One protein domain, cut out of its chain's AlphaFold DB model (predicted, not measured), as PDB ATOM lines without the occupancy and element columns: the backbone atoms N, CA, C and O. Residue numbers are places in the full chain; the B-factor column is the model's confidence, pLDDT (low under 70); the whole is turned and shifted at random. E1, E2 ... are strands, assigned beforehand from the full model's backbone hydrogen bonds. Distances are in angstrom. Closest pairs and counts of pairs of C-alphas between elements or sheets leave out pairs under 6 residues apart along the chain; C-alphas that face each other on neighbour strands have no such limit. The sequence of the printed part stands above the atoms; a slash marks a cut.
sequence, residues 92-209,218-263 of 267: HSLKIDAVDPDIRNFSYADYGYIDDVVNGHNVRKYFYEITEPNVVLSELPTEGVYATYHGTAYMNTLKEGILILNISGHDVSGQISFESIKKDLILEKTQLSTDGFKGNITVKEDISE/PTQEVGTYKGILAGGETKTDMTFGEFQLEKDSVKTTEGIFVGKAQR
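Overview. This is residues 92 to 209 and 218 to 263 of the 267 residues of an uncharacterized protein of Gallibacterium genomosp. 3 (UniProt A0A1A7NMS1). A closed barrel of eight antiparallel strands, E3 to E10, makes the core, and a two-stranded antiparallel hairpin, E1 and E2, packs on its outside over E9 and E10. A long link, residues 131 to 144, leads from the hairpin past one end of the barrel to E3; residues 97 to 103 and the hairpin's tip, residues 117 to 122, stick out. The printed part has 164 residues with ten named strands, E1 to E10 in order along the chain, and no named helix: the class is all strand. The whole is compact, with a radius of gyration of the C-alphas of 16.1 A and spans of 44 by 32 by 28 A.

Along the chain. The barrel begins with E3, residues 145 to 155, C-alpha 145 at (25.663, 18.065, 16.074). E4 is residues 159 to 169, 31.4 A long; E5 171 to 178; E6 183 to 193; E7 196 to 205; E8 222 to 230; and E9 238 to 247, 30.1 A long. E10, residues 250 to 262, is the longest strand by residues, 35.6 A from first to last C-alpha, ending at (35.473, 12.772, 21.676). Before the barrel come E1, residues 109 to 118, starting at (38.846, 30.299, 25.102), and E2, residues 121 to 130, 29.2 A long.

Arrangement. Round the ring run E3, E4, E5, E6, E7, E8, E9, E10 and back to E3. E3 to E7 form a meander, each strand the antiparallel neighbour of the one before, and E8 to E10 form another. Backbone pairs within hydrogen-bond range include N 149 and O 165 of E3 and E4, 2.7 A; N 166 and O 173 of E4 and E5, 2.7 A; N 185 and O 176 of E6 and E5, 2.8 A; N 186 and O 202 of E6 and E7, 2.8 A; N 197 and O 227 of E7 and E8, 2.8 A; N 224 and O 244 of E8 and E9, 2.8 A; and N 245 and O 253 of E9 and E10, 2.8 A. E10 and E3 close the ring at 135 degrees between directions, with N 154 and O 256 2.8 A apart. E3 bends by 61 degrees at residue 148, and E6 by 58 degrees at residue 190. Outside the ring, the closest C-alphas of E2 and E10 are those of Tyr 126 and Gly 255, 5.9 A apart. In the hairpin of E1 and E2, N 114 and O 125 are 2.8 A apart. E1 and E10 are near each other; E1 and E5 are apart.

Size, cuts and confidence. The C-alphas farthest apart, those of Gly 120 and Glu 143, are 51.6 A apart. Residues 210 to 217 are not printed, and C-alphas 209 and 218 are 13.6 A apart across this cut. The link from E2 to E3 is long. The mean pLDDT of the printed part is 81.1; 30 residues are under 70, among them residues 94 to 107.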
ATOM      1  N   HIS A  92      43.447  34.416  37.867       70.69
ATOM      2  CA  HIS A  92      44.084  33.110  37.872       70.69
ATOM      3  C   HIS A  92      43.620  32.315  36.657       70.69
ATOM      4  O   HIS A  92      42.430  32.036  36.498       70.69
ATOM      5  N   SER A  93      44.568  31.949  35.800       70.19
ATOM      6  CA  SER A  93      44.307  31.065  34.669       70.19
ATOM      7  C   SER A  93      44.039  29.646  35.171       70.19
ATOM      8  O   SER A  93      44.828  29.104  35.944       70.19
ATOM      9  N   LEU A  94      42.932  29.050  34.725       68.50
ATOM     10  CA  LEU A  94      42.671  27.608  34.842       68.50
ATOM     11  C   LEU A  94      43.005  26.874  33.541       68.50
ATOM     12  O   LEU A  94      42.878  25.652  33.460       68.50
ATOM     13  N   LYS A  95      43.441  27.615  32.518       64.12
ATOM     14  CA  LYS A  95      44.039  27.030  31.328       64.12
ATOM     15  C   LYS A  95      45.213  26.185  31.790       64.12
ATOM     16  O   LYS A  95      46.087  26.674  32.506       64.12
ATOM     17  N   ILE A  96      45.212  24.915  31.406       51.56
ATOM     18  CA  ILE A  96      46.365  24.053  31.631       51.56
ATOM     19  C   ILE A  96      47.510  24.700  30.848       51.56
ATOM     20  O   ILE A  96      47.479  24.704  29.615       51.56
ATOM     21  N   ASP A  97      48.486  25.284  31.553       43.97
ATOM     22  CA  ASP A  97      49.754  25.675  30.949       43.97
ATOM     23  C   ASP A  97      50.345  24.401  30.362       43.97
ATOM     24  O   ASP A  97      50.767  23.475  31.056       43.97
ATOM     25  N   ALA A  98      50.230  24.315  29.048       39.69
ATOM     26  CA  ALA A  98      50.475  23.117  28.296       39.69
ATOM     27  C   ALA A  98      51.960  22.746  28.399       39.69
ATOM     28  O   ALA A  98      52.811  23.253  27.664       39.69
ATOM     29  N   VAL A  99      52.261  21.815  29.303       37.00
ATOM     30  CA  VAL A  99      53.514  21.050  29.296       37.00
ATOM     31  C   VAL A  99      53.618  20.229  27.996       37.00
ATOM     32  O   VAL A  99      54.710  19.836  27.596       37.00
ATOM     33  N   ASP A 100      52.497  20.055  27.287       38.38
ATOM     34  CA  ASP A 100      52.398  19.372  26.005       38.38
ATOM     35  C   ASP A 100      52.210  20.366  24.827       38.38
ATOM     36  O   ASP A 100      51.172  21.031  24.727       38.38
ATOM     37  N   PRO A 101      53.197  20.524  23.923       41.91
ATOM     38  CA  PRO A 101      53.083  21.391  22.751       41.91
ATOM     39  C   PRO A 101      51.909  21.056  21.816       41.91
ATOM     40  O   PRO A 101      51.455  21.967  21.126       41.91
ATOM     41  N   ASP A 102      51.356  19.840  21.851       41.44
ATOM     42  CA  ASP A 102      50.212  19.460  21.010       41.44
ATOM     43  C   ASP A 102      48.860  19.950  21.575       41.44
ATOM     44  O   ASP A 102      47.864  20.031  20.853       41.44
ATOM     45  N   ILE A 103      48.818  20.358  22.851       43.75
ATOM     46  CA  ILE A 103      47.618  20.889  23.528       43.75
ATOM     47  C   ILE A 103      47.524  22.422  23.396       43.75
ATOM     48  O   ILE A 103      46.430  22.988  23.468       43.75
ATOM     49  N   ARG A 104      48.644  23.114  23.118       40.81
ATOM     50  CA  ARG A 104      48.688  24.587  22.967       40.81
ATOM     51  C   ARG A 104      47.797  25.133  21.849       40.81
ATOM     52  O   ARG A 104      47.396  26.289  21.923       40.81
ATOM     53  N   ASN A 105      47.470  24.316  20.850       46.75
ATOM     54  CA  ASN A 105      46.822  24.770  19.619       46.75
ATOM     55  C   ASN A 105      45.285  24.722  19.619       46.75
ATOM     56  O   ASN A 105      44.693  25.069  18.603       46.75
ATOM     57  N   PHE A 106      44.624  24.320  20.713       54.47
ATOM     58  CA  PHE A 106      43.165  24.093  20.693       54.47
ATOM     59  C   PHE A 106      42.359  24.887  21.724       54.47
ATOM     60  O   PHE A 106      41.149  24.714  21.803       54.47
ATOM     61  N   SER A 107      42.976  25.765  22.517       63.84
ATOM     62  CA  SER A 107      42.218  26.542  23.503       63.84
ATOM     63  C   SER A 107      41.547  27.740  22.834       63.84
ATOM     64  O   SER A 107      42.116  28.826  22.790       63.84
ATOM     65  N   TYR A 108      40.329  27.533  22.331       75.00
ATOM     66  CA  TYR A 108      39.484  28.572  21.723       75.00
ATOM     67  C   TYR A 108      38.941  29.606  22.729       75.00
ATOM     68  O   TYR A 108      38.321  30.592  22.332       75.00
ATOM     69  N   ALA A 109      39.171  29.380  24.024       75.06
ATOM     70  CA  ALA A 109      38.846  30.299  25.102       75.06
ATOM     71  C   ALA A 109      40.026  30.451  26.068       75.06
ATOM     72  O   ALA A 109      40.815  29.516  26.256       75.06
ATOM     73  N   ASP A 110      40.082  31.591  26.740       80.44
ATOM     74  CA  ASP A 110      40.743  31.732  28.029       80.44
ATOM     75  C   ASP A 110      39.710  31.515  29.131       80.44
ATOM     76  O   ASP A 110      38.573  31.965  29.029       80.44
ATOM     77  N   TYR A 111      40.073  30.794  30.184       80.75
ATOM     78  CA  TYR A 111      39.163  30.516  31.288       80.75
ATOM     79  C   TYR A 111      39.924  30.431  32.604       80.75
ATOM     80  O   TYR A 111      41.110  30.085  32.653       80.75
ATOM     81  N   GLY A 112      39.247  30.793  33.684       82.06
ATOM     82  CA  GLY A 112      39.910  31.026  34.951       82.06
ATOM     83  C   GLY A 112      38.970  31.482  36.046       82.06
ATOM     84  O   GLY A 112      37.751  31.319  35.973       82.06
ATOM     85  N   TYR A 113      39.565  32.071  37.074       81.19
ATOM     86  CA  TYR A 113      38.833  32.731  38.137       81.19
ATOM     87  C   TYR A 113      39.511  34.024  38.577       81.19
ATOM     88  O   TYR A 113      40.702  34.235  38.361       81.19
ATOM     89  N   ILE A 114      38.728  34.892  39.199       78.94
ATOM     90  CA  ILE A 114      39.159  36.140  39.811       78.94
ATOM     91  C   ILE A 114      38.839  36.030  41.292       78.94
ATOM     92  O   ILE A 114      37.678  35.823  41.652       78.94
ATOM     93  N   ASP A 115      39.859  36.141  42.135       76.56
ATOM     94  CA  ASP A 115      39.654  36.320  43.569       76.56
ATOM     95  C   ASP A 115      39.396  37.813  43.842       76.56
ATOM     96  O   ASP A 115      40.178  38.680  43.447       76.56
ATOM     97  N   ASP A 116      38.261  38.096  44.475       71.75
ATOM     98  CA  ASP A 116      37.731  39.422  44.799       71.75
ATOM     99  C   ASP A 116      37.383  39.479  46.298       71.75
ATOM    100  O   ASP A 116      37.189  38.447  46.943       71.75
ATOM    101  N   VAL A 117      37.294  40.675  46.878       68.50
ATOM    102  CA  VAL A 117      36.946  40.871  48.291       68.50
ATOM    103  C   VAL A 117      35.694  41.734  48.389       68.50
ATOM    104  O   VAL A 117      35.744  42.958  48.285       68.50
ATOM    105  N   VAL A 118      34.552  41.100  48.660       66.38
ATOM    106  CA  VAL A 118      33.264  41.788  48.818       66.38
ATOM    107  C   VAL A 118      32.898  41.815  50.297       66.38
ATOM    108  O   VAL A 118      32.740  40.772  50.928       66.38
ATOM    109  N   ASN A 119      32.767  43.013  50.877       70.00
ATOM    110  CA  ASN A 119      32.440  43.213  52.297       70.00
ATOM    111  C   ASN A 119      33.386  42.478  53.272       70.00
ATOM    112  O   ASN A 119      32.954  42.003  54.319       70.00
ATOM    113  N   GLY A 120      34.676  42.369  52.933       63.97
ATOM    114  CA  GLY A 120      35.671  41.676  53.761       63.97
ATOM    115  C   GLY A 120      35.659  40.148  53.637       63.97
ATOM    116  O   GLY A 120      36.389  39.478  54.366       63.97
ATOM    117  N   HIS A 121      34.866  39.593  52.716       60.12
ATOM    118  CA  HIS A 121      34.845  38.169  52.399       60.12
ATOM    119  C   HIS A 121      35.486  37.914  51.035       60.12
ATOM    120  O   HIS A 121      35.162  38.595  50.063       60.12
ATOM    121  N   ASN A 122      36.363  36.910  50.963       68.50
ATOM    122  CA  ASN A 122      36.924  36.452  49.695       68.50
ATOM    123  C   ASN A 122      35.819  35.788  48.868       68.50
ATOM    124  O   ASN A 122      35.205  34.813  49.308       68.50
ATOM    125  N   VAL A 123      35.585  36.312  47.674       71.00
ATOM    126  CA  VAL A 123      34.645  35.800  46.682       71.00
ATOM    127  C   VAL A 123      35.444  35.414  45.450       71.00
ATOM    128  O   VAL A 123      36.282  36.177  44.985       71.00
ATOM    129  N   ARG A 124      35.172  34.232  44.900       77.38
ATOM    130  CA  ARG A 124      35.790  33.774  43.659       77.38
ATOM    131  C   ARG A 124      34.780  33.849  42.529       77.38
ATOM    132  O   ARG A 124      33.749  33.194  42.622       77.38
ATOM    133  N   LYS A 125      35.108  34.598  41.477       80.88
ATOM    134  CA  LYS A 125      34.307  34.712  40.254       80.88
ATOM    135  C   LYS A 125      34.955  33.924  39.133       80.88
ATOM    136  O   LYS A 125      36.080  34.233  38.751       80.88
ATOM    137  N   TYR A 126      34.274  32.917  38.604       84.00
ATOM    138  CA  TYR A 126      34.783  32.163  37.457       84.00
ATOM    139  C   TYR A 126      34.460  32.875  36.143       84.00
ATOM    140  O   TYR A 126      33.443  33.557  36.034       84.00
ATOM    141  N   PHE A 127      35.324  32.716  35.144       82.06
ATOM    142  CA  PHE A 127      35.114  33.284  33.818       82.06
ATOM    143  C   PHE A 127      35.600  32.341  32.721       82.06
ATOM    144  O   PHE A 127      36.523  31.548  32.920       82.06
ATOM    145  N   TYR A 128      35.005  32.490  31.543       84.06
ATOM    146  CA  TYR A 128      35.598  32.084  30.279       84.06
ATOM    147  C   TYR A 128      35.361  33.192  29.247       84.06
ATOM    148  O   TYR A 128      34.336  33.872  29.276       84.06
ATOM    149  N   GLU A 129      36.318  33.388  28.353       83.75
ATOM    150  CA  GLU A 129      36.299  34.393  27.300       83.75
ATOM    151  C   GLU A 129      36.808  33.751  26.013       83.75
ATOM    152  O   GLU A 129      37.904  33.197  25.975       83.75
ATOM    153  N   ILE A 130      35.998  33.796  24.956       79.44
ATOM    154  CA  ILE A 130      36.397  33.270  23.652       79.44
ATOM    155  C   ILE A 130      37.379  34.238  23.003       79.44
ATOM    156  O   ILE A 130      37.067  35.412  22.813       79.44
ATOM    157  N   THR A 131      38.551  33.724  22.637       70.00
ATOM    158  CA  THR A 131      39.670  34.539  22.152       70.00
ATOM    159  C   THR A 131      39.422  35.085  20.743       70.00
ATOM    160  O   THR A 131      39.881  36.176  20.413       70.00
ATOM    161  N   GLU A 132      38.664  34.362  19.909       75.75
ATOM    162  CA  GLU A 132      38.352  34.771  18.537       75.75
ATOM    163  C   GLU A 132      36.876  34.495  18.194       75.75
ATOM    164  O   GLU A 132      36.427  33.357  18.281       75.75
ATOM    165  N   PRO A 133      36.073  35.481  17.760       70.69
ATOM    166  CA  PRO A 133      34.631  35.287  17.562       70.69
ATOM    167  C   PRO A 133      34.281  34.316  16.420       70.69
ATOM    168  O   PRO A 133      33.214  33.711  16.423       70.69
ATOM    169  N   ASN A 134      35.176  34.140  15.446       78.56
ATOM    170  CA  ASN A 134      35.001  33.238  14.303       78.56
ATOM    171  C   ASN A 134      35.111  31.749  14.673       78.56
ATOM    172  O   ASN A 134      34.907  30.911  13.797       78.56
ATOM    173  N   VAL A 135      35.476  31.397  15.907       80.56
ATOM    174  CA  VAL A 135      35.590  29.998  16.359       80.56
ATOM    175  C   VAL A 135      34.299  29.481  16.988       80.56
ATOM    176  O   VAL A 135      34.176  28.277  17.189       80.56
ATOM    177  N   VAL A 136      33.334  30.360  17.267       83.88
ATOM    178  CA  VAL A 136      32.031  30.004  17.842       83.88
ATOM    179  C   VAL A 136      31.089  29.524  16.743       83.88
ATOM    180  O   VAL A 136      31.103  30.041  15.624       83.88
ATOM    181  N   LEU A 137      30.255  28.537  17.061       82.19
ATOM    182  CA  LEU A 137      29.195  28.081  16.168       82.19
ATOM    183  C   LEU A 137      28.166  29.204  15.949       82.19
ATOM    184  O   LEU A 137      27.359  29.473  16.827       82.19
ATOM    185  N   SER A 138      28.178  29.844  14.779       80.94
ATOM    186  CA  SER A 138      27.243  30.929  14.440       80.94
ATOM    187  C   SER A 138      25.990  30.460  13.694       80.94
ATOM    188  O   SER A 138      25.020  31.207  13.590       80.94
ATOM    189  N   GLU A 139      26.002  29.238  13.161       84.06
ATOM    190  CA  GLU A 139      24.906  28.641  12.391       84.06
ATOM    191  C   GLU A 139      24.739  27.169  12.779       84.06
ATOM    192  O   GLU A 139      25.725  26.448  12.935       84.06
ATOM    193  N   LEU A 140      23.494  26.709  12.937       83.31
ATOM    194  CA  LEU A 140      23.218  25.308  13.253       83.31
ATOM    195  C   LEU A 140      23.352  24.436  11.993       83.31
ATOM    196  O   LEU A 140      22.680  24.716  10.995       83.31
ATOM    197  N   PRO A 141      24.149  23.353  12.027       83.12
ATOM    198  CA  PRO A 141      24.194  22.394  10.931       83.12
ATOM    199  C   PRO A 141      22.811  21.777  10.704       83.12
ATOM    200  O   PRO A 141      22.143  21.389  11.657       83.12
ATOM    201  N   THR A 142      22.389  21.624   9.445       81.06
ATOM    202  CA  THR A 142      21.087  21.006   9.117       81.06
ATOM    203  C   THR A 142      20.972  19.576   9.641       81.06
ATOM    204  O   THR A 142      19.896  19.150  10.053       81.06
ATOM    205  N   GLU A 143      22.084  18.844   9.648       83.12
ATOM    206  CA  GLU A 143      22.160  17.483  10.181       83.12
ATOM    207  C   GLU A 143      22.218  17.461  11.717       83.12
ATOM    208  O   GLU A 143      22.037  16.410  12.318       83.12
ATOM    209  N   GLY A 144      22.407  18.611  12.368       86.81
ATOM    210  CA  GLY A 144      22.651  18.722  13.800       86.81
ATOM    211  C   GLY A 144      24.092  18.386  14.188       86.81
ATOM    212  O   GLY A 144      24.967  18.168  13.349       86.81
ATOM    213  N   VAL A 145      24.357  18.383  15.491       88.69
ATOM    214  CA  VAL A 145      25.663  18.065  16.074       88.69
ATOM    215  C   VAL A 145      25.552  16.740  16.825       88.69
ATOM    216  O   VAL A 145      24.637  16.544  17.621       88.69
ATOM    217  N   TYR A 146      26.493  15.829  16.592       91.94
ATOM    218  CA  TYR A 146      26.565  14.543  17.289       91.94
ATOM    219  C   TYR A 146      27.948  14.374  17.901       91.94
ATOM    220  O   TYR A 146      28.911  14.070  17.198       91.94
ATOM    221  N   ALA A 147      28.058  14.622  19.202       91.50
ATOM    222  CA  ALA A 147      29.327  14.545  19.913       91.50
ATOM    223  C   ALA A 147      29.118  14.337  21.414       91.50
ATOM    224  O   ALA A 147      28.186  14.882  22.010       91.50
ATOM    225  N   THR A 148      30.051  13.612  22.027       95.00
ATOM    226  CA  THR A 148      30.204  13.556  23.482       95.00
ATOM    227  C   THR A 148      31.446  14.347  23.861       95.00
ATOM    228  O   THR A 148      32.533  14.094  23.349       95.00
ATOM    229  N   TYR A 149      31.299  15.317  24.752       93.12
ATOM    230  CA  TYR A 149      32.380  16.142  25.260       93.12
ATOM    231  C   TYR A 149      32.782  15.658  26.645       93.12
ATOM    232  O   TYR A 149      31.940  15.548  27.537       93.12
ATOM    233  N   HIS A 150      34.077  15.429  26.823       93.06
ATOM    234  CA  HIS A 150      34.676  15.088  28.106       93.06
ATOM    235  C   HIS A 150      35.567  16.227  28.577       93.06
ATOM    236  O   HIS A 150      36.326  16.792  27.785       93.06
ATOM    237  N   GLY A 151      35.511  16.550  29.862       90.12
ATOM    238  CA  GLY A 151      36.450  17.503  30.434       90.12
ATOM    239  C   GLY A 151      36.237  17.747  31.912       90.12
ATOM    240  O   GLY A 151      35.903  16.825  32.655       90.12
ATOM    241  N   THR A 152      36.446  18.990  32.323       89.12
ATOM    242  CA  THR A 152      36.563  19.364  33.729       89.12
ATOM    243  C   THR A 152      35.614  20.504  34.054       89.12
ATOM    244  O   THR A 152      35.422  21.428  33.263       89.12
ATOM    245  N   ALA A 153      35.028  20.444  35.241       90.81
ATOM    246  CA  ALA A 153      34.272  21.525  35.841       90.81
ATOM    247  C   ALA A 153      34.972  22.029  37.103       90.81
ATOM    248  O   ALA A 153      35.592  21.258  37.832       90.81
ATOM    249  N   TYR A 154      34.834  23.318  37.377       87.12
ATOM    250  CA  TYR A 154      35.415  23.976  38.538       87.12
ATOM    251  C   TYR A 154      34.324  24.737  39.278       87.12
ATOM    252  O   TYR A 154      33.590  25.516  38.675       87.12
ATOM    253  N   MET A 155      34.245  24.543  40.591       85.50
ATOM    254  CA  MET A 155      33.446  25.363  41.505       85.50
ATOM    255  C   MET A 155      34.207  25.575  42.816       85.50
ATOM    256  O   MET A 155      35.195  24.883  43.059       85.50
ATOM    257  N   ASN A 156      33.775  26.554  43.626       71.62
ATOM    258  CA  ASN A 156      34.252  26.898  44.984       71.62
ATOM    259  C   ASN A 156      35.479  26.108  45.509       71.62
ATOM    260  O   ASN A 156      35.405  24.908  45.774       71.62
ATOM    261  N   THR A 157      36.596  26.804  45.769       55.44
ATOM    262  CA  THR A 157      37.859  26.242  46.316       55.44
ATOM    263  C   THR A 157      38.498  25.108  45.491       55.44
ATOM    264  O   THR A 157      39.010  24.152  46.061       55.44
ATOM    265  N   LEU A 158      38.517  25.234  44.154       57.97
ATOM    266  CA  LEU A 158      39.237  24.334  43.224       57.97
ATOM    267  C   LEU A 158      38.818  22.860  43.320       57.97
ATOM    268  O   LEU A 158      39.643  21.961  43.167       57.97
ATOM    269  N   LYS A 159      37.535  22.589  43.573       66.50
ATOM    270  CA  LYS A 159      37.034  21.222  43.439       66.50
ATOM    271  C   LYS A 159      36.848  20.936  41.961       66.50
ATOM    272  O   LYS A 159      35.966  21.512  41.326       66.50
ATOM    273  N   GLU A 160      37.718  20.087  41.438       82.81
ATOM    274  CA  GLU A 160      37.632  19.585  40.076       82.81
ATOM    275  C   GLU A 160      36.517  18.539  40.007       82.81
ATOM    276  O   GLU A 160      36.451  17.613  40.819       82.81
ATOM    277  N   GLY A 161      35.598  18.742  39.071       86.94
ATOM    278  CA  GLY A 161      34.561  17.791  38.704       86.94
ATOM    279  C   GLY A 161      34.793  17.278  37.292       86.94
ATOM    280  O   GLY A 161      35.419  17.949  36.474       86.94
ATOM    281  N   ILE A 162      34.268  16.099  36.991       92.69
ATOM    282  CA  ILE A 162      34.339  15.496  35.661       92.69
ATOM    283  C   ILE A 162      33.088  15.898  34.886       92.69
ATOM    284  O   ILE A 162      31.976  15.642  35.342       92.69
ATOM    285  N   LEU A 163      33.266  16.511  33.716       94.62
ATOM    286  CA  LEU A 163      32.192  16.843  32.781       94.62
ATOM    287  C   LEU A 163      32.015  15.721  31.754       94.62
ATOM    288  O   LEU A 163      32.979  15.329  31.088       94.62
ATOM    289  N   ILE A 164      30.764  15.309  31.547       96.38
ATOM    290  CA  ILE A 164      30.316  14.565  30.365       96.38
ATOM    291  C   ILE A 164      29.098  15.291  29.782       96.38
ATOM    292  O   ILE A 164      28.027  15.293  30.384       96.38
ATOM    293  N   LEU A 165      29.244  15.898  28.603       97.06
ATOM    294  CA  LEU A 165      28.159  16.574  27.880       97.06
ATOM    295  C   LEU A 165      27.880  15.830  26.575       97.06
ATOM    296  O   LEU A 165      28.793  15.558  25.808       97.06
ATOM    297  N   ASN A 166      26.624  15.531  26.289       96.62
ATOM    298  CA  ASN A 166      26.193  14.863  25.073       96.62
ATOM    299  C   ASN A 166      25.355  15.817  24.231       96.62
ATOM    300  O   ASN A 166      24.427  16.451  24.737       96.62
ATOM    301  N   ILE A 167      25.664  15.872  22.939       94.81
ATOM    302  CA  ILE A 167      24.833  16.530  21.939       94.81
ATOM    303  C   ILE A 167      24.420  15.492  20.903       94.81
ATOM    304  O   ILE A 167      25.271  14.786  20.360       94.81
ATOM    305  N   SER A 168      23.114  15.382  20.671       93.75
ATOM    306  CA  SER A 168      22.515  14.475  19.693       93.75
ATOM    307  C   SER A 168      21.505  15.238  18.840       93.75
ATOM    308  O   SER A 168      20.381  15.515  19.262       93.75
ATOM    309  N   GLY A 169      21.926  15.640  17.643       92.38
ATOM    310  CA  GLY A 169      21.171  16.548  16.789       92.38
ATOM    311  C   GLY A 169      21.187  17.960  17.376       92.38
ATOM    312  O   GLY A 169      22.223  18.621  17.387       92.38
ATOM    313  N   HIS A 170      20.043  18.415  17.883       93.19
ATOM    314  CA  HIS A 170      19.929  19.683  18.617       93.19
ATOM    315  C   HIS A 170      19.712  19.481  20.116       93.19
ATOM    316  O   HIS A 170      19.638  20.452  20.858       93.19
ATOM    317  N   ASP A 171      19.617  18.240  20.582       96.44
ATOM    318  CA  ASP A 171      19.407  17.955  21.992       96.44
ATOM    319  C   ASP A 171      20.735  17.995  22.750       96.44
ATOM    320  O   ASP A 171      21.674  17.293  22.374       96.44
ATOM    321  N   VAL A 172      20.791  18.758  23.842       97.25
ATOM    322  CA  VAL A 172      21.945  18.844  24.748       97.25
ATOM    323  C   VAL A 172      21.562  18.273  26.107       97.25
ATOM    324  O   VAL A 172      20.528  18.640  26.660       97.25
ATOM    325  N   SER A 173      22.387  17.394  26.664       96.88
ATOM    326  CA  SER A 173      22.253  16.887  28.033       96.88
ATOM    327  C   SER A 173      23.623  16.548  28.608       96.88
ATOM    328  O   SER A 173      24.607  16.473  27.877       96.88
ATOM    329  N   GLY A 174      23.731  16.332  29.913       97.00
ATOM    330  CA  GLY A 174      25.020  15.965  30.486       97.00
ATOM    331  C   GLY A 174      25.003  15.759  31.985       97.00
ATOM    332  O   GLY A 174      23.959  15.780  32.633       97.00
ATOM    333  N   GLN A 175      26.196  15.567  32.522       96.62
ATOM    334  CA  GLN A 175      26.443  15.391  33.938       96.62
ATOM    335  C   GLN A 175      27.783  16.022  34.309       96.62
ATOM    336  O   GLN A 175      28.744  15.971  33.537       96.62
ATOM    337  N   ILE A 176      27.838  16.597  35.506       94.88
ATOM    338  CA  ILE A 176      29.083  16.979  36.164       94.88
ATOM    339  C   ILE A 176      29.176  16.216  37.484       94.88
ATOM    340  O   ILE A 176      28.300  16.363  38.334       94.88
ATOM    341  N   SER A 177      30.237  15.440  37.668       93.00
ATOM    342  CA  SER A 177      30.462  14.650  38.881       93.00
ATOM    343  C   SER A 177      31.594  15.231  39.713       93.00
ATOM    344  O   SER A 177      32.729  15.318  39.250       93.00
ATOM    345  N   PHE A 178      31.300  15.603  40.958       88.25
ATOM    346  CA  PHE A 178      32.284  16.069  41.932       88.25
ATOM    347  C   PHE A 178      32.512  15.000  42.999       88.25
ATOM    348  O   PHE A 178      31.880  15.012  44.059       88.25
ATOM    349  N   GLU A 179      33.455  14.093  42.741       82.88
ATOM    350  CA  GLU A 179      33.762  12.965  43.634       82.88
ATOM    351  C   GLU A 179      34.129  13.419  45.053       82.88
ATOM    352  O   GLU A 179      33.652  12.853  46.034       82.88
ATOM    353  N   SER A 180      34.904  14.506  45.173       79.38
ATOM    354  CA  SER A 180      35.362  15.047  46.465       79.38
ATOM    355  C   SER A 180      34.237  15.474  47.414       79.38
ATOM    356  O   SER A 180      34.473  15.634  48.611       79.38
ATOM    357  N   ILE A 181      33.026  15.687  46.895       76.94
ATOM    358  CA  ILE A 181      31.839  16.026  47.686       76.94
ATOM    359  C   ILE A 181      30.655  15.102  47.404       76.94
ATOM    360  O   ILE A 181      29.541  15.440  47.789       76.94
ATOM    361  N   LYS A 182      30.890  13.968  46.724       82.19
ATOM    362  CA  LYS A 182      29.865  12.978  46.357       82.19
ATOM    363  C   LYS A 182      28.592  13.619  45.773       82.19
ATOM    364  O   LYS A 182      27.472  13.275  46.153       82.19
ATOM    365  N   LYS A 183      28.778  14.594  44.877       84.25
ATOM    366  CA  LYS A 183      27.691  15.382  44.285       84.25
ATOM    367  C   LYS A 183      27.696  15.245  42.774       84.25
ATOM    368  O   LYS A 183      28.704  15.542  42.134       84.25
ATOM    369  N   ASP A 184      26.548  14.876  42.224       89.94
ATOM    370  CA  ASP A 184      26.297  14.855  40.791       89.94
ATOM    371  C   ASP A 184      25.360  16.004  40.413       89.94
ATOM    372  O   ASP A 184      24.281  16.177  40.984       89.94
ATOM    373  N   LEU A 185      25.764  16.794  39.425       92.38
ATOM    374  CA  LEU A 185      24.918  17.790  38.783       92.38
ATOM    375  C   LEU A 185      24.402  17.195  37.479       92.38
ATOM    376  O   LEU A 185      25.174  16.964  36.549       92.38
ATOM    377  N   ILE A 186      23.100  16.951  37.402       95.31
ATOM    378  CA  ILE A 186      22.447  16.473  36.188       95.31
ATOM    379  C   ILE A 186      22.057  17.689  35.352       95.31
ATOM    380  O   ILE A 186      21.212  18.484  35.767       95.31
ATOM    381  N   LEU A 187      22.677  17.833  34.180       96.38
ATOM    382  CA  LEU A 187      22.351  18.882  33.218       96.38
ATOM    383  C   LEU A 187      21.121  18.426  32.430       96.38
ATOM    384  O   LEU A 187      21.211  17.555  31.556       96.38
ATOM    385  N   GLU A 188      19.961  18.984  32.773       95.12
ATOM    386  CA  GLU A 188      18.690  18.592  32.171       95.12
ATOM    387  C   GLU A 188      18.678  18.872  30.674       95.12
ATOM    388  O   GLU A 188      19.291  19.827  30.188       95.12
ATOM    389  N   LYS A 189      17.947  18.028  29.943       97.06
ATOM    390  CA  LYS A 189      17.868  18.091  28.489       97.06
ATOM    391  C   LYS A 189      17.375  19.469  28.025       97.06
ATOM    392  O   LYS A 189      16.303  19.911  28.431       97.06
ATOM    393  N   THR A 190      18.121  20.101  27.123       97.25
ATOM    394  CA  THR A 190      17.774  21.379  26.480       97.25
ATOM    395  C   THR A 190      18.057  21.344  24.974       97.25
ATOM    396  O   THR A 190      18.429  20.300  24.438       97.25
ATOM    397  N   GLN A 191      17.839  22.463  24.278       96.25
ATOM    398  CA  GLN A 191      18.131  22.631  22.854       96.25
ATOM    399  C   GLN A 191      19.412  23.444  22.625       96.25
ATOM    400  O   GLN A 191      19.660  24.443  23.303       96.25
ATOM    401  N   LEU A 192      20.187  23.033  21.625       94.88
ATOM    402  CA  LEU A 192      21.270  23.799  21.029       94.88
ATOM    403  C   LEU A 192      20.689  24.868  20.096       94.88
ATOM    404  O   LEU A 192      19.792  24.605  19.297       94.88
ATOM    405  N   SER A 193      21.238  26.070  20.186       92.44
ATOM    406  CA  SER A 193      20.930  27.226  19.351       92.44
ATOM    407  C   SER A 193      22.219  27.853  18.818       92.44
ATOM    408  O   SER A 193      23.317  27.463  19.217       92.44
ATOM    409  N   THR A 194      22.098  28.842  17.933       86.62
ATOM    410  CA  THR A 194      23.244  29.627  17.440       86.62
ATOM    411  C   THR A 194      23.962  30.387  18.553       86.62
ATOM    412  O   THR A 194      25.156  30.628  18.458       86.62
ATOM    413  N   ASP A 195      23.260  30.714  19.639       87.44
ATOM    414  CA  ASP A 195      23.842  31.399  20.798       87.44
ATOM    415  C   ASP A 195      24.380  30.405  21.849       87.44
ATOM    416  O   ASP A 195      24.707  30.783  22.974       87.44
ATOM    417  N   GLY A 196      24.450  29.114  21.500       93.62
ATOM    418  CA  GLY A 196      24.813  28.024  22.399       93.62
ATOM    419  C   GLY A 196      23.596  27.339  23.017       93.62
ATOM    420  O   GLY A 196      22.568  27.151  22.368       93.62
ATOM    421  N   PHE A 197      23.708  26.913  24.269       96.12
ATOM    422  CA  PHE A 197      22.680  26.160  24.985       96.12
ATOM    423  C   PHE A 197      22.496  26.696  26.404       96.12
ATOM    424  O   PHE A 197      23.435  27.188  27.030       96.12
ATOM    425  N   LYS A 198      21.274  26.585  26.930       97.62
ATOM    426  CA  LYS A 198      20.929  26.968  28.305       97.62
ATOM    427  C   LYS A 198      19.892  26.007  28.868       97.62
ATOM    428  O   LYS A 198      18.916  25.707  28.185       97.62
ATOM    429  N   GLY A 199      20.067  25.556  30.102       96.31
ATOM    430  CA  GLY A 199      19.144  24.620  30.738       96.31
ATOM    431  C   GLY A 199      19.165  24.692  32.260       96.31
ATOM    432  O   GLY A 199      19.816  25.557  32.850       96.31
ATOM    433  N   ASN A 200      18.435  23.768  32.878       96.38
ATOM    434  CA  ASN A 200      18.341  23.631  34.328       96.38
ATOM    435  C   ASN A 200      19.256  22.511  34.834       96.38
ATOM    436  O   ASN A 200      19.613  21.592  34.097       96.38
ATOM    437  N   ILE A 201      19.622  22.588  36.107       94.69
ATOM    438  CA  ILE A 201      20.391  21.569  36.811       94.69
ATOM    439  C   ILE A 201      19.517  20.969  37.900       94.69
ATOM    440  O   ILE A 201      18.968  21.703  38.723       94.69
ATOM    441  N   THR A 202      19.487  19.642  37.947       90.69
ATOM    442  CA  THR A 202      19.032  18.895  39.118       90.69
ATOM    443  C   THR A 202      20.247  18.352  39.862       90.69
ATOM    444  O   THR A 202      21.115  17.706  39.272       90.69
ATOM    445  N   VAL A 203      20.321  18.612  41.165       88.44
ATOM    446  CA  VAL A 203      21.383  18.094  42.030       88.44
ATOM    447  C   VAL A 203      20.997  16.720  42.568       88.44
ATOM    448  O   VAL A 203      19.905  16.538  43.107       88.44
ATOM    449  N   LYS A 204      21.914  15.759  42.470       84.50
ATOM    450  CA  LYS A 204      21.811  14.450  43.109       84.50
ATOM    451  C   LYS A 204      22.961  14.285  44.100       84.50
ATOM    452  O   LYS A 204      24.129  14.380  43.731       84.50
ATOM    453  N   GLU A 205      22.619  14.035  45.355       74.50
ATOM    454  CA  GLU A 205      23.578  13.770  46.430       74.50
ATOM    455  C   GLU A 205      23.520  12.286  46.801       74.50
ATOM    456  O   GLU A 205      22.435  11.703  46.885       74.50
ATOM    457  N   ASP A 206      24.682  11.662  46.995       65.38
ATOM    458  CA  ASP A 206      24.742  10.298  47.516       65.38
ATOM    459  C   ASP A 206      24.531  10.313  49.038       65.38
ATOM    460  O   ASP A 206      25.432  10.617  49.818       65.38
ATOM    461  N   ILE A 207      23.303  10.009  49.455       58.88
ATOM    462  CA  ILE A 207      22.861   9.966  50.859       58.88
ATOM    463  C   ILE A 207      23.159   8.627  51.557       58.88
ATOM    464  O   ILE A 207      22.664   8.388  52.657       58.88
ATOM    465  N   SER A 208      23.971   7.747  50.958       52.69
ATOM    466  CA  SER A 208      24.244   6.393  51.474       52.69
ATOM    467  C   SER A 208      24.949   6.320  52.841       52.69
ATOM    468  O   SER A 208      25.048   5.230  53.398       52.69
ATOM    469  N   GLU A 209      25.381   7.444  53.427       49.34
ATOM    470  CA  GLU A 209      26.023   7.499  54.756       49.34
ATOM    471  C   GLU A 209      25.145   8.085  55.878       49.34
ATOM    472  O   GLU A 209      25.597   8.174  57.020       49.34
ATOM    473  N   PRO A 218      15.548  15.653  51.266       52.41
ATOM    474  CA  PRO A 218      16.642  16.397  50.663       52.41
ATOM    475  C   PRO A 218      16.087  17.745  50.205       52.41
ATOM    476  O   PRO A 218      15.173  17.806  49.383       52.41
ATOM    477  N   THR A 219      16.601  18.842  50.764       54.94
ATOM    478  CA  THR A 219      16.312  20.171  50.221       54.94
ATOM    479  C   THR A 219      16.779  20.167  48.773       54.94
ATOM    480  O   THR A 219      17.973  20.003  48.532       54.94
ATOM    481  N   GLN A 220      15.843  20.282  47.830       64.19
ATOM    482  CA  GLN A 220      16.126  20.184  46.404       64.19
ATOM    483  C   GLN A 220      16.936  21.410  45.974       64.19
ATOM    484  O   GLN A 220      16.384  22.482  45.734       64.19
ATOM    485  N   GLU A 221      18.257  21.273  45.926       73.38
ATOM    486  CA  GLU A 221      19.104  22.268  45.280       73.38
ATOM    487  C   GLU A 221      18.901  22.148  43.767       73.38
ATOM    488  O   GLU A 221      18.951  21.059  43.187       73.38
ATOM    489  N   VAL A 222      18.622  23.280  43.133       84.81
ATOM    490  CA  VAL A 222      18.400  23.390  41.690       84.81
ATOM    491  C   VAL A 222      19.385  24.396  41.128       84.81
ATOM    492  O   VAL A 222      19.985  25.180  41.859       84.81
ATOM    493  N   GLY A 223      19.588  24.388  39.823       92.12
ATOM    494  CA  GLY A 223      20.486  25.349  39.208       92.12
ATOM    495  C   GLY A 223      20.155  25.634  37.764       92.12
ATOM    496  O   GLY A 223      19.198  25.111  37.199       92.12
ATOM    497  N   THR A 224      20.990  26.462  37.156       95.38
ATOM    498  CA  THR A 224      20.971  26.721  35.721       95.38
ATOM    499  C   THR A 224      22.372  26.576  35.159       95.38
ATOM    500  O   THR A 224      23.365  26.781  35.859       95.38
ATOM    501  N   TYR A 225      22.452  26.218  33.886       96.50
ATOM    502  CA  TYR A 225      23.699  26.195  33.142       96.50
ATOM    503  C   TYR A 225      23.513  26.862  31.792       96.50
ATOM    504  O   TYR A 225      22.416  26.865  31.226       96.50
ATOM    505  N   LYS A 226      24.600  27.417  31.267       96.94
ATOM    506  CA  LYS A 226      24.682  27.894  29.891       96.94
ATOM    507  C   LYS A 226      26.057  27.575  29.325       96.94
ATOM    508  O   LYS A 226      27.040  27.577  30.062       96.94
ATOM    509  N   GLY A 227      26.140  27.333  28.029       95.31
ATOM    510  CA  GLY A 227      27.412  27.092  27.367       95.31
ATOM    511  C   GLY A 227      27.331  27.290  25.867       95.31
ATOM    512  O   GLY A 227      26.260  27.517  25.311       95.31
ATOM    513  N   ILE A 228      28.486  27.220  25.226       93.81
ATOM    514  CA  ILE A 228      28.680  27.443  23.798       93.81
ATOM    515  C   ILE A 228      29.588  26.364  23.223       93.81
ATOM    516  O   ILE A 228      30.371  25.742  23.944       93.81
ATOM    517  N   LEU A 229      29.499  26.174  21.909       92.31
ATOM    518  CA  LEU A 229      30.431  25.349  21.154       92.31
ATOM    519  C   LEU A 229      31.440  26.238  20.436       92.31
ATOM    520  O   LEU A 229      31.076  27.274  19.872       92.31
ATOM    521  N   ALA A 230      32.698  25.821  20.477       87.50
ATOM    522  CA  ALA A 230      33.788  26.497  19.804       87.50
ATOM    523  C   ALA A 230      34.755  25.489  19.180       87.50
ATOM    524  O   ALA A 230      34.912  24.363  19.653       87.50
ATOM    525  N   GLY A 231      35.397  25.873  18.084       83.44
ATOM    526  CA  GLY A 231      36.241  24.967  17.318       83.44
ATOM    527  C   GLY A 231      36.896  25.610  16.106       83.44
ATOM    528  O   GLY A 231      36.622  26.760  15.759       83.44
ATOM    529  N   GLY A 232      37.728  24.822  15.434       80.25
ATOM    530  CA  GLY A 232      38.423  25.178  14.208       80.25
ATOM    531  C   GLY A 232      37.434  25.226  13.055       80.25
ATOM    532  O   GLY A 232      36.555  26.076  13.021       80.25
ATOM    533  N   GLU A 233      37.529  24.319  12.093       78.62
ATOM    534  CA  GLU A 233      36.615  24.337  10.943       78.62
ATOM    535  C   GLU A 233      35.172  24.001  11.330       78.62
ATOM    536  O   GLU A 233      34.243  24.665  10.877       78.62
ATOM    537  N   THR A 234      34.972  23.020  12.212       80.56
ATOM    538  CA  THR A 234      33.627  22.534  12.558       80.56
ATOM    539  C   THR A 234      32.929  23.368  13.625       80.56
ATOM    540  O   THR A 234      31.739  23.170  13.840       80.56
ATOM    541  N   LYS A 235      33.650  24.262  14.316       87.56
ATOM    542  CA  LYS A 235      33.142  25.059  15.453       87.56
ATOM    543  C   LYS A 235      32.582  24.226  16.622       87.56
ATOM    544  O   LYS A 235      31.860  24.741  17.466       87.56
ATOM    545  N   THR A 236      32.917  22.936  16.681       88.81
ATOM    546  CA  THR A 236      32.349  21.939  17.613       88.81
ATOM    547  C   THR A 236      33.420  21.097  18.310       88.81
ATOM    548  O   THR A 236      33.146  20.013  18.817       88.81
ATOM    549  N   ASP A 237      34.669  21.557  18.322       86.44
ATOM    550  CA  ASP A 237      35.776  20.798  18.919       86.44
ATOM    551  C   ASP A 237      35.722  20.814  20.446       86.44
ATOM    552  O   ASP A 237      36.166  19.872  21.107       86.44
ATOM    553  N   MET A 238      35.190  21.897  21.008       89.50
ATOM    554  CA  MET A 238      35.133  22.148  22.436       89.50
ATOM    555  C   MET A 238      33.801  22.762  22.850       89.50
ATOM    556  O   MET A 238      33.099  23.396  22.062       89.50
ATOM    557  N   THR A 239      33.489  22.588  24.127       92.44
ATOM    558  CA  THR A 239      32.387  23.251  24.813       92.44
ATOM    559  C   THR A 239      32.929  24.035  25.998       92.44
ATOM    560  O   THR A 239      33.823  23.561  26.707       92.44
ATOM    561  N   PHE A 240      32.389  25.230  26.200       92.25
ATOM    562  CA  PHE A 240      32.697  26.099  27.331       92.25
ATOM    563  C   PHE A 240      31.391  26.568  27.939       92.25
ATOM    564  O   PHE A 240      30.460  26.919  27.213       92.25
ATOM    565  N   GLY A 241      31.305  26.606  29.259       94.00
ATOM    566  CA  GLY A 241      30.111  27.118  29.898       94.00
ATOM    567  C   GLY A 241      30.277  27.413  31.367       94.00
ATOM    568  O   GLY A 241      31.331  27.209  31.967       94.00
ATOM    569  N   GLU A 242      29.198  27.924  31.931       94.62
ATOM    570  CA  GLU A 242      29.072  28.265  33.335       94.62
ATOM    571  C   GLU A 242      27.801  27.647  33.903       94.62
ATOM    572  O   GLU A 242      26.837  27.349  33.187       94.62
ATOM    573  N   PHE A 243      27.797  27.477  35.214       93.75
ATOM    574  CA  PHE A 243      26.628  27.049  35.951       93.75
ATOM    575  C   PHE A 243      26.496  27.804  37.263       93.75
ATOM    576  O   PHE A 243      27.471  28.286  37.841       93.75
ATOM    577  N   GLN A 244      25.261  27.869  37.739       92.19
ATOM    578  CA  GLN A 244      24.889  28.464  39.006       92.19
ATOM    579  C   GLN A 244      23.924  27.527  39.723       92.19
ATOM    580  O   GLN A 244      22.959  27.061  39.122       92.19
ATOM    581  N   LEU A 245      24.179  27.277  41.004       89.38
ATOM    582  CA  LEU A 245      23.288  26.544  41.894       89.38
ATOM    583  C   LEU A 245      22.608  27.508  42.862       89.38
ATOM    584  O   LEU A 245      23.183  28.523  43.277       89.38
ATOM    585  N   GLU A 246      21.376  27.172  43.211       86.44
ATOM    586  CA  GLU A 246      20.512  27.933  44.093       86.44
ATOM    587  C   GLU A 246      19.846  27.002  45.102       86.44
ATOM    588  O   GLU A 246      19.324  25.936  44.767       86.44
ATOM    589  N   LYS A 247      19.821  27.449  46.356       81.38
ATOM    590  CA  LYS A 247      19.072  26.823  47.441       81.38
ATOM    591  C   LYS A 247      18.102  27.853  47.987       81.38
ATOM    592  O   LYS A 247      18.509  28.967  48.302       81.38
ATOM    593  N   ASP A 248      16.820  27.505  48.054       79.44
ATOM    594  CA  ASP A 248      15.764  28.402  48.540       79.44
ATOM    595  C   ASP A 248      15.738  29.764  47.806       79.44
ATOM    596  O   ASP A 248      15.503  30.812  48.404       79.44
ATOM    597  N   SER A 249      15.979  29.754  46.486       76.31
ATOM    598  CA  SER A 249      16.108  30.948  45.616       76.31
ATOM    599  C   SER A 249      17.291  31.873  45.944       76.31
ATOM    600  O   SER A 249      17.335  33.021  45.498       76.31
ATOM    601  N   VAL A 250      18.260  31.391  46.722       79.12
ATOM    602  CA  VAL A 250      19.510  32.092  47.015       79.12
ATOM    603  C   VAL A 250      20.647  31.395  46.281       79.12
ATOM    604  O   VAL A 250      20.846  30.191  46.429       79.12
ATOM    605  N   LYS A 251      21.421  32.164  45.511       80.00
ATOM    606  CA  LYS A 251      22.638  31.688  44.845       80.00
ATOM    607  C   LYS A 251      23.627  31.135  45.873       80.00
ATOM    608  O   LYS A 251      24.108  31.879  46.724       80.00
ATOM    609  N   THR A 252      23.944  29.846  45.771       79.31
ATOM    610  CA  THR A 252      24.873  29.151  46.679       79.31
ATOM    611  C   THR A 252      26.244  28.962  46.054       79.31
ATOM    612  O   THR A 252      27.262  29.103  46.730       79.31
ATOM    613  N   THR A 253      26.279  28.624  44.766       83.75
ATOM    614  CA  THR A 253      27.503  28.216  44.075       83.75
ATOM    615  C   THR A 253      27.475  28.684  42.631       83.75
ATOM    616  O   THR A 253      26.431  28.686  41.985       83.75
ATOM    617  N   GLU A 254      28.641  29.039  42.110       88.75
ATOM    618  CA  GLU A 254      28.877  29.207  40.682       88.75
ATOM    619  C   GLU A 254      30.130  28.444  40.262       88.75
ATOM    620  O   GLU A 254      31.005  28.142  41.086       88.75
ATOM    621  N   GLY A 255      30.203  28.125  38.979       90.25
ATOM    622  CA  GLY A 255      31.330  27.417  38.409       90.25
ATOM    623  C   GLY A 255      31.367  27.504  36.895       90.25
ATOM    624  O   GLY A 255      30.442  28.005  36.256       90.25
ATOM    625  N   ILE A 256      32.453  26.992  36.330       92.31
ATOM    626  CA  ILE A 256      32.642  26.843  34.886       92.31
ATOM    627  C   ILE A 256      32.880  25.385  34.534       92.31
ATOM    628  O   ILE A 256      33.317  24.597  35.371       92.31
ATOM    629  N   PHE A 257      32.626  25.031  33.284       92.62
ATOM    630  CA  PHE A 257      33.015  23.750  32.722       92.62
ATOM    631  C   PHE A 257      33.638  23.937  31.342       92.62
ATOM    632  O   PHE A 257      33.274  24.837  30.583       92.62
ATOM    633  N   VAL A 258      34.580  23.057  31.024       91.31
ATOM    634  CA  VAL A 258      35.229  22.964  29.720       91.31
ATOM    635  C   VAL A 258      35.260  21.504  29.297       91.31
ATOM    636  O   VAL A 258      35.534  20.625  30.112       91.31
ATOM    637  N   GLY A 259      34.973  21.230  28.029       90.50
ATOM    638  CA  GLY A 259      34.997  19.878  27.482       90.50
ATOM    639  C   GLY A 259      35.541  19.838  26.065       90.50
ATOM    640  O   GLY A 259      35.352  20.774  25.295       90.50
ATOM    641  N   LYS A 260      36.192  18.732  25.710       89.00
ATOM    642  CA  LYS A 260      36.664  18.427  24.357       89.00
ATOM    643  C   LYS A 260      35.798  17.329  23.752       89.00
ATOM    644  O   LYS A 260      35.529  16.330  24.420       89.00
ATOM    645  N   ALA A 261      35.390  17.501  22.498       88.88
ATOM    646  CA  ALA A 261      34.657  16.484  21.760       88.88
ATOM    647  C   ALA A 261      35.514  15.218  21.608       88.88
ATOM    648  O   ALA A 261      36.612  15.255  21.049       88.88
ATOM    649  N   GLN A 262      34.999  14.085  22.077       84.12
ATOM    650  CA  GLN A 262      35.473  12.772  21.676       84.12
ATOM    651  C   GLN A 262      34.797  12.425  20.356       84.12
ATOM    652  O   GLN A 262      33.596  12.158  20.298       84.12
ATOM    653  N   ARG A 263      35.574  12.467  19.277       64.75
ATOM    654  CA  ARG A 263      35.154  11.874  18.011       64.75
ATOM    655  C   ARG A 263      35.547  10.398  18.076       64.75
ATOM    656  O   ARG A 263      36.687  10.131  18.451       64.75
TER     657      ARG A 263